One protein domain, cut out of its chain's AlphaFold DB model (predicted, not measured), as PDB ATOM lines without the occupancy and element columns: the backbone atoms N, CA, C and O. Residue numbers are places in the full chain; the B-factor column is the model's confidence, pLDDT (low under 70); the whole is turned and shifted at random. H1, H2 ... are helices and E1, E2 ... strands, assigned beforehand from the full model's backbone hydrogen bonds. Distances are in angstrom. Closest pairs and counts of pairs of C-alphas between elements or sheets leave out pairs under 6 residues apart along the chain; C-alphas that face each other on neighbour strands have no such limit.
ATOM      1  N   ASP A  17      16.477  39.598 105.968       89.19
ATOM      2  CA  ASP A  17      16.093  40.854 106.598       89.19
ATOM      3  C   ASP A  17      16.140  40.772 108.128       89.19
ATOM      4  O   ASP A  17      16.664  41.685 108.768       89.19
ATOM      5  N   GLU A  18      15.677  39.666 108.709       90.88
ATOM      6  CA  GLU A  18      15.766  39.424 110.152       90.88
ATOM      7  C   GLU A  18      17.221  39.277 110.608       90.88
ATOM      8  O   GLU A  18      17.617  39.918 111.577       90.88
ATOM      9  N   VAL A  19      18.041  38.520 109.872       90.69
ATOM     10  CA  VAL A  19      19.463  38.335 110.205       90.69
ATOM     11  C   VAL A  19      20.252  39.634 110.075       90.69
ATOM     12  O   VAL A  19      21.067  39.948 110.935       90.69
ATOM     13  N   VAL A  20      20.006  40.430 109.029       90.31
ATOM     14  CA  VAL A  20      20.651  41.746 108.889       90.31
ATOM     15  C   VAL A  20      20.258  42.668 110.043       90.31
ATOM     16  O   VAL A  20      21.114  43.375 110.572       90.31
ATOM     17  N   LYS A  21      18.986  42.649 110.454       92.12
ATOM     18  CA  LYS A  21      18.508  43.435 111.593       92.12
ATOM     19  C   LYS A  21      19.143  42.976 112.908       92.12
ATOM     20  O   LYS A  21      19.551  43.821 113.696       92.12
ATOM     21  N   GLU A  22      19.242  41.670 113.134       92.75
ATOM     22  CA  GLU A  22      19.911  41.092 114.303       92.75
ATOM     23  C   GLU A  22      21.375  41.536 114.364       92.75
ATOM     24  O   GLU A  22      21.779  42.118 115.362       92.75
ATOM     25  N   ILE A  23      22.129  41.400 113.266       92.44
ATOM     26  CA  ILE A  23      23.525  41.865 113.178       92.44
ATOM     27  C   ILE A  23      23.636  43.343 113.570       92.44
ATOM     28  O   ILE A  23      24.503  43.706 114.361       92.44
ATOM     29  N   GLN A  24      22.753  44.202 113.051       92.56
ATOM     30  CA  GLN A  24      22.754  45.628 113.390       92.56
ATOM     31  C   GLN A  24      22.506  45.880 114.882       92.56
ATOM     32  O   GLN A  24      23.173  46.735 115.462       92.56
ATOM     33  N   ILE A  25      21.569  45.152 115.495       94.19
ATOM     34  CA  ILE A  25      21.266  45.261 116.929       94.19
ATOM     35  C   ILE A  25      22.458  44.774 117.756       94.19
ATOM     36  O   ILE A  25      22.956  45.526 118.586       94.19
ATOM     37  N   THR A  26      22.975  43.577 117.477       94.25
ATOM     38  CA  THR A  26      24.127  42.982 118.170       94.25
ATOM     39  C   THR A  26      25.360  43.894 118.102       94.25
ATOM     40  O   THR A  26      26.062  44.071 119.098       94.25
ATOM     41  N   MET A  27      25.599  44.540 116.953       92.81
ATOM     42  CA  MET A  27      26.645  45.558 116.805       92.81
ATOM     43  C   MET A  27      26.370  46.814 117.643       92.81
ATOM     44  O   MET A  27      27.275  47.312 118.308       92.81
ATOM     45  N   ALA A  28      25.139  47.336 117.615       92.19
ATOM     46  CA  ALA A  28      24.759  48.546 118.344       92.19
ATOM     47  C   ALA A  28      24.819  48.358 119.869       92.19
ATOM     48  O   ALA A  28      25.222  49.268 120.592       92.19
ATOM     49  N   GLU A  29      24.449  47.174 120.351       94.12
ATOM     50  CA  GLU A  29      24.491  46.800 121.766       94.12
ATOM     51  C   GLU A  29      25.889  46.351 122.218       94.12
ATOM     52  O   GLU A  29      26.116  46.175 123.416       94.12
ATOM     53  N   LYS A  30      26.839  46.199 121.280       92.75
ATOM     54  CA  LYS A  30      28.191  45.664 121.514       92.75
ATOM     55  C   LYS A  30      28.146  44.353 122.297       92.75
ATOM     56  O   LYS A  30      28.899  44.154 123.255       92.75
ATOM     57  N   GLU A  31      27.240  43.465 121.895       95.00
ATOM     58  CA  GLU A  31      27.042  42.178 122.552       95.00
ATOM     59  C   GLU A  31      28.290  41.303 122.366       95.00
ATOM     60  O   GLU A  31      28.550  40.748 121.297       95.00
ATOM     61  N   GLN A  32      29.092  41.226 123.426       96.25
ATOM     62  CA  GLN A  32      30.418  40.618 123.413       96.25
ATOM     63  C   GLN A  32      30.371  39.133 123.050       96.25
ATOM     64  O   GLN A  32      29.509  38.389 123.519       96.25
ATOM     65  N   GLY A  33      31.367  38.683 122.288       96.81
ATOM     66  CA  GLY A  33      31.558  37.274 121.964       96.81
ATOM     67  C   GLY A  33      31.486  36.963 120.473       96.81
ATOM     68  O   GLY A  33      31.789  37.800 119.624       96.81
ATOM     69  N   VAL A  34      31.155  35.705 120.165       96.81
ATOM     70  CA  VAL A  34      31.163  35.158 118.802       96.81
ATOM     71  C   VAL A  34      29.749  34.784 118.383       96.81
ATOM     72  O   VAL A  34      29.135  33.896 118.971       96.81
ATOM     73  N   HIS A  35      29.282  35.404 117.305       95.94
ATOM     74  CA  HIS A  35      27.959  35.199 116.723       95.94
ATOM     75  C   HIS A  35      28.096  34.503 115.372       95.94
ATOM     76  O   HIS A  35      28.900  34.917 114.536       95.94
ATOM     77  N   ALA A  36      27.347  33.423 115.151       94.12
ATOM     78  CA  ALA A  36      27.498  32.576 113.969       94.12
ATOM     79  C   ALA A  36      26.237  32.565 113.100       94.12
ATOM     80  O   ALA A  36      25.155  32.191 113.551       94.12
ATOM     81  N   TYR A  37      26.405  32.861 111.813       93.06
ATOM     82  CA  TYR A  37      25.324  32.895 110.833       93.06
ATOM     83  C   TYR A  37      25.590  31.877 109.725       93.06
ATOM     84  O   TYR A  37      26.647  31.878 109.097       93.06
ATOM     85  N   ASN A  38      24.629  30.988 109.478       91.88
ATOM     86  CA  ASN A  38      24.727  29.936 108.471       91.88
ATOM     87  C   ASN A  38      23.728  30.205 107.356       91.88
ATOM     88  O   ASN A  38      22.532  30.360 107.615       91.88
ATOM     89  N   SER A  39      24.186  30.174 106.108       90.88
ATOM     90  CA  SER A  39      23.274  30.337 104.979       90.88
ATOM     91  C   SER A  39      22.468  29.088 104.627       90.88
ATOM     92  O   SER A  39      21.503  29.206 103.869       90.88
ATOM     93  N   ASN A  40      22.862  27.904 105.125       89.25
ATOM     94  CA  ASN A  40      22.163  26.629 104.936       89.25
ATOM     95  C   ASN A  40      22.734  25.486 105.810       89.25
ATOM     96  O   ASN A  40      23.389  24.572 105.302       89.25
ATOM     97  N   LEU A  41      22.464  25.465 107.117       87.12
ATOM     98  CA  LEU A  41      22.919  24.390 108.010       87.12
ATOM     99  C   LEU A  41      22.036  23.135 107.886       87.12
ATOM    100  O   LEU A  41      21.399  22.701 108.840       87.12
ATOM    101  N   ASN A  42      21.941  22.555 106.688       88.25
ATOM    102  CA  ASN A  42      21.065  21.414 106.431       88.25
ATOM    103  C   ASN A  42      21.604  20.131 107.098       88.25
ATOM    104  O   ASN A  42      22.564  19.538 106.598       88.25
ATOM    105  N   PRO A  43      20.958  19.614 108.163       84.94
ATOM    106  CA  PRO A  43      21.451  18.433 108.867       84.94
ATOM    107  C   PRO A  43      21.235  17.146 108.061       84.94
ATOM    108  O   PRO A  43      21.914  16.147 108.290       84.94
ATOM    109  N   LYS A  44      20.297  17.154 107.102       86.94
ATOM    110  CA  LYS A  44      19.945  15.990 106.276       86.94
ATOM    111  C   LYS A  44      20.839  15.850 105.048       86.94
ATOM    112  O   LYS A  44      21.012  14.745 104.547       86.94
ATOM    113  N   ASN A  45      21.399  16.954 104.558       85.06
ATOM    114  CA  ASN A  45      22.317  16.950 103.429       85.06
ATOM    115  C   ASN A  45      23.539  17.820 103.727       85.06
ATOM    116  O   ASN A  45      23.591  18.994 103.371       85.06
ATOM    117  N   ARG A  46      24.566  17.202 104.316       80.94
ATOM    118  CA  ARG A  46      25.836  17.868 104.649       80.94
ATOM    119  C   ARG A  46      26.637  18.326 103.421       80.94
ATOM    120  O   ARG A  46      27.618  19.036 103.586       80.94
ATOM    121  N   ARG A  47      26.258  17.903 102.205       83.44
ATOM    122  CA  ARG A  47      26.870  18.371 100.947       83.44
ATOM    123  C   ARG A  47      26.213  19.642 100.412       83.44
ATOM    124  O   ARG A  47      26.729  20.222  99.461       83.44
ATOM    125  N   SER A  48      25.069  20.051 100.964       84.62
ATOM    126  CA  SER A  48      24.472  21.335 100.617       84.62
ATOM    127  C   SER A  48      25.450  22.458 100.950       84.62
ATOM    128  O   SER A  48      26.045  22.465 102.026       84.62
ATOM    129  N   LEU A  49      25.626  23.392 100.014       87.38
ATOM    130  CA  LEU A  49      26.467  24.563 100.234       87.38
ATOM    131  C   LEU A  49      25.929  25.346 101.432       87.38
ATOM    132  O   LEU A  49      24.760  25.726 101.421       87.38
ATOM    133  N   ASN A  50      26.796  25.572 102.415       89.69
ATOM    134  CA  ASN A  50      26.545  26.357 103.614       89.69
ATOM    135  C   ASN A  50      27.700  27.346 103.769       89.69
ATOM    136  O   ASN A  50      28.837  26.926 104.004       89.69
ATOM    137  N   ASP A  51      27.421  28.633 103.592       90.81
ATOM    138  CA  ASP A  51      28.383  29.683 103.904       90.81
ATOM    139  C   ASP A  51      28.253  30.012 105.395       90.81
ATOM    140  O   ASP A  51      27.163  30.358 105.861       90.81
ATOM    141  N   LEU A  52      29.359  29.850 106.129       91.94
ATOM    142  CA  LEU A  52      29.464  30.221 107.536       91.94
ATOM    143  C   LEU A  52      30.053  31.623 107.637       91.94
ATOM    144  O   LEU A  52      31.147  31.891 107.132       91.94
ATOM    145  N   TYR A  53      29.338  32.485 108.343       93.94
ATOM    146  CA  TYR A  53      29.797  33.809 108.710       93.94
ATOM    147  C   TYR A  53      29.942  33.890 110.223       93.94
ATOM    148  O   TYR A  53      29.081  33.391 110.950       93.94
ATOM    149  N   LEU A  54      31.022  34.506 110.691       95.69
ATOM    150  CA  LEU A  54      31.240  34.770 112.109       95.69
ATOM    151  C   LEU A  54      31.358  36.272 112.328       95.69
ATOM    152  O   LEU A  54      32.117  36.933 111.623       95.69
ATOM    153  N   MET A  55      30.657  36.785 113.329       95.94
ATOM    154  CA  MET A  55      30.896  38.110 113.876       95.94
ATOM    155  C   MET A  55      31.560  37.960 115.240       95.94
ATOM    156  O   MET A  55      31.102  37.168 116.059       95.94
ATOM    157  N   VAL A  56      32.645  38.688 115.468       97.38
ATOM    158  CA  VAL A  56      33.352  38.718 116.750       97.38
ATOM    159  C   VAL A  56      33.315  40.143 117.263       97.38
ATOM    160  O   VAL A  56      33.753  41.050 116.556       97.38
ATOM    161  N   ILE A  57      32.789  40.319 118.469       96.62
ATOM    162  CA  ILE A  57      32.754  41.601 119.168       96.62
ATOM    163  C   ILE A  57      33.623  41.475 120.418       96.62
ATOM    164  O   ILE A  57      33.354  40.616 121.263       96.62
ATOM    165  N   ASP A  58      34.659  42.311 120.502       95.25
ATOM    166  CA  ASP A  58      35.582  42.407 121.638       95.25
ATOM    167  C   ASP A  58      35.815  43.883 121.991       95.25
ATOM    168  O   ASP A  58      36.458  44.633 121.258       95.25
ATOM    169  N   GLY A  59      35.220  44.336 123.090       91.06
ATOM    170  CA  GLY A  59      35.139  45.749 123.438       91.06
ATOM    171  C   GLY A  59      34.416  46.551 122.355       91.06
ATOM    172  O   GLY A  59      33.235  46.318 122.085       91.06
ATOM    173  N   ASP A  60      35.141  47.495 121.755       91.38
ATOM    174  CA  ASP A  60      34.669  48.343 120.656       91.38
ATOM    175  C   ASP A  60      34.999  47.761 119.274       91.38
ATOM    176  O   ASP A  60      34.504  48.253 118.258       91.38
ATOM    177  N   ASP A  61      35.812  46.705 119.217       94.44
ATOM    178  CA  ASP A  61      36.205  46.079 117.967       94.44
ATOM    179  C   ASP A  61      35.132  45.103 117.484       94.44
ATOM    180  O   ASP A  61      34.766  44.145 118.168       94.44
ATOM    181  N   ILE A  62      34.663  45.316 116.253       95.81
ATOM    182  CA  ILE A  62      33.679  44.455 115.597       95.81
ATOM    183  C   ILE A  62      34.288  43.903 114.310       95.81
ATOM    184  O   ILE A  62      34.543  44.627 113.343       95.81
ATOM    185  N   TRP A  63      34.465  42.587 114.275       95.62
ATOM    186  CA  TRP A  63      35.029  41.859 113.147       95.62
ATOM    187  C   TRP A  63      33.989  40.956 112.507       95.62
ATOM    188  O   TRP A  63      33.241  40.266 113.192       95.62
ATOM    189  N   TRP A  64      33.997  40.890 111.183       94.75
ATOM    190  CA  TRP A  64      33.193  39.967 110.400       94.75
ATOM    191  C   TRP A  64      34.064  39.085 109.521       94.75
ATOM    192  O   TRP A  64      34.895  39.566 108.747       94.75
ATOM    193  N   TYR A  65      33.805  37.788 109.581       94.88
ATOM    194  CA  TYR A  65      34.518  36.763 108.845       94.88
ATOM    195  C   TYR A  65      33.557  36.031 107.921       94.88
ATOM    196  O   TYR A  65      32.623  35.373 108.370       94.88
ATOM    197  N   ASP A  66      33.827  36.090 106.621       93.19
ATOM    198  CA  ASP A  66      33.274  35.152 105.650       93.19
ATOM    199  C   ASP A  66      34.241  33.968 105.541       93.19
ATOM    200  O   ASP A  66      35.278  34.048 104.870       93.19
ATOM    201  N   ILE A  67      33.924  32.875 106.239       93.19
ATOM    202  CA  ILE A  67      34.818  31.717 106.371       93.19
ATOM    203  C   ILE A  67      35.039  31.044 105.018       93.19
ATOM    204  O   ILE A  67      36.163  30.670 104.672       93.19
ATOM    205  N   ASN A  68      33.979  30.931 104.222       90.69
ATOM    206  CA  ASN A  68      34.020  30.250 102.934       90.69
ATOM    207  C   ASN A  68      34.861  31.025 101.910       90.69
ATOM    208  O   ASN A  68      35.539  30.407 101.088       90.69
ATOM    209  N   ARG A  69      34.851  32.364 101.966       89.75
ATOM    210  CA  ARG A  69      35.655  33.230 101.083       89.75
ATOM    211  C   ARG A  69      36.990  33.656 101.684       89.75
ATOM    212  O   ARG A  69      37.755  34.331 101.000       89.75
ATOM    213  N   ARG A  70      37.284  33.266 102.929       92.31
ATOM    214  CA  ARG A  70      38.489  33.675 103.676       92.31
ATOM    215  C   ARG A  70      38.679  35.194 103.668       92.31
ATOM    216  O   ARG A  70      39.785  35.687 103.475       92.31
ATOM    217  N   SER A  71      37.574  35.922 103.798       91.94
ATOM    218  CA  SER A  71      37.565  37.384 103.804       91.94
ATOM    219  C   SER A  71      37.223  37.885 105.200       91.94
ATOM    220  O   SER A  71      36.317  37.356 105.845       91.94
ATOM    221  N   THR A  72      37.939  38.914 105.638       94.38
ATOM    222  CA  THR A  72      37.756  39.555 106.940       94.38
ATOM    223  C   THR A  72      37.462  41.028 106.728       94.38
ATOM    224  O   THR A  72      38.098  41.681 105.900       94.38
ATOM    225  N   TYR A  73      36.505  41.542 107.486       93.19
ATOM    226  CA  TYR A  73      36.106  42.939 107.481       93.19
ATOM    227  C   TYR A  73      36.075  43.423 108.926       93.19
ATOM    228  O   TYR A  73      35.530  42.735 109.784       93.19
ATOM    229  N   GLN A  74      36.646  44.591 109.193       93.88
ATOM    230  CA  GLN A  74      36.464  45.285 110.464       93.88
ATOM    231  C   GLN A  74      35.437  46.387 110.245       93.88
ATOM    232  O   GLN A  74      35.515  47.115 109.248       93.88
ATOM    233  N   PHE A  75      34.468  46.501 111.142       90.12
ATOM    234  CA  PHE A  75      33.585  47.656 111.156       90.12
ATOM    235  C   PHE A  75      34.241  48.767 111.966       90.12
ATOM    236  O   PHE A  75      34.672  48.549 113.092       90.12
ATOM    237  N   ILE A  76      34.313  49.954 111.372       85.25
ATOM    238  CA  ILE A  76      34.776  51.162 112.049       85.25
ATOM    239  C   ILE A  76      33.523  51.864 112.566       85.25
ATOM    240  O   ILE A  76      32.694  52.303 111.767       85.25
TER     241      ILE A  76
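AT A GLANCE: This is residues 17 to 76 of the 78 residues of an uncharacterized protein of Firmicutes bacterium CAG:94 (UniProt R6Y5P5). A twisted sheet of four strands makes the body, with one helix, H1, only grazing it, and the loop of residues 39 to 51 reaches out beyond one end of the sheet. The 60 printed residues hold one named helix and then four named strands, H1 E1 E2 E3 E4, class mixed. The sheet runs E1 E2 E3 E4, antiparallel throughout: a meander, each strand the antiparallel neighbour of the one before. The whole is elongated, 38 by 24 by 18 A, and only just loose, close to compact, with a radius of gyration of the C-alphas of 12.6 A.

HOW THE PARTS SIT: Start at H1, residues 17 to 28, where every O i to N i+4 pair is within hydrogen-bond range. It is on the sheet of E1, residues 33 to 38, E2, residues 52 to 58, E3, residues 61 to 66, and E4, residues 71 to 75, but only grazes it, with residues 19 to 27. Its closest C-alphas to E3 are those of Met 27 and Ile 62, 7.2 A. Hairpin E1 and E2 stands at 164 degrees; look for N 35 and O 55, 2.8 A. Hairpin E2 and E3 stands at 170 degrees, with N 56 and O 63 at 2.8 A. Hairpin E3 and E4 stands at 154 degrees, with N 64 and O 73 at 2.8 A. The edge strands E1 and E4 are apart.

IN THESE COORDINATES: Find C-alpha 17 at (16.093, 40.854, 106.598); from there H1 runs 16.5 A to C-alpha 28. E1 spans 16.8 A, E2 19.6 A and E3 16.7 A. E4 spans 13.2 A, ending at C-alpha 75, (33.585, 47.656, 111.156).

THE WHOLE: The C-alphas farthest apart are those of Lys 44 and Ile 76, 38.6 A. E1 to E2 is a long link; the other links are tight. The printed part has no cut, and no printed residue is under 70 in pLDDT.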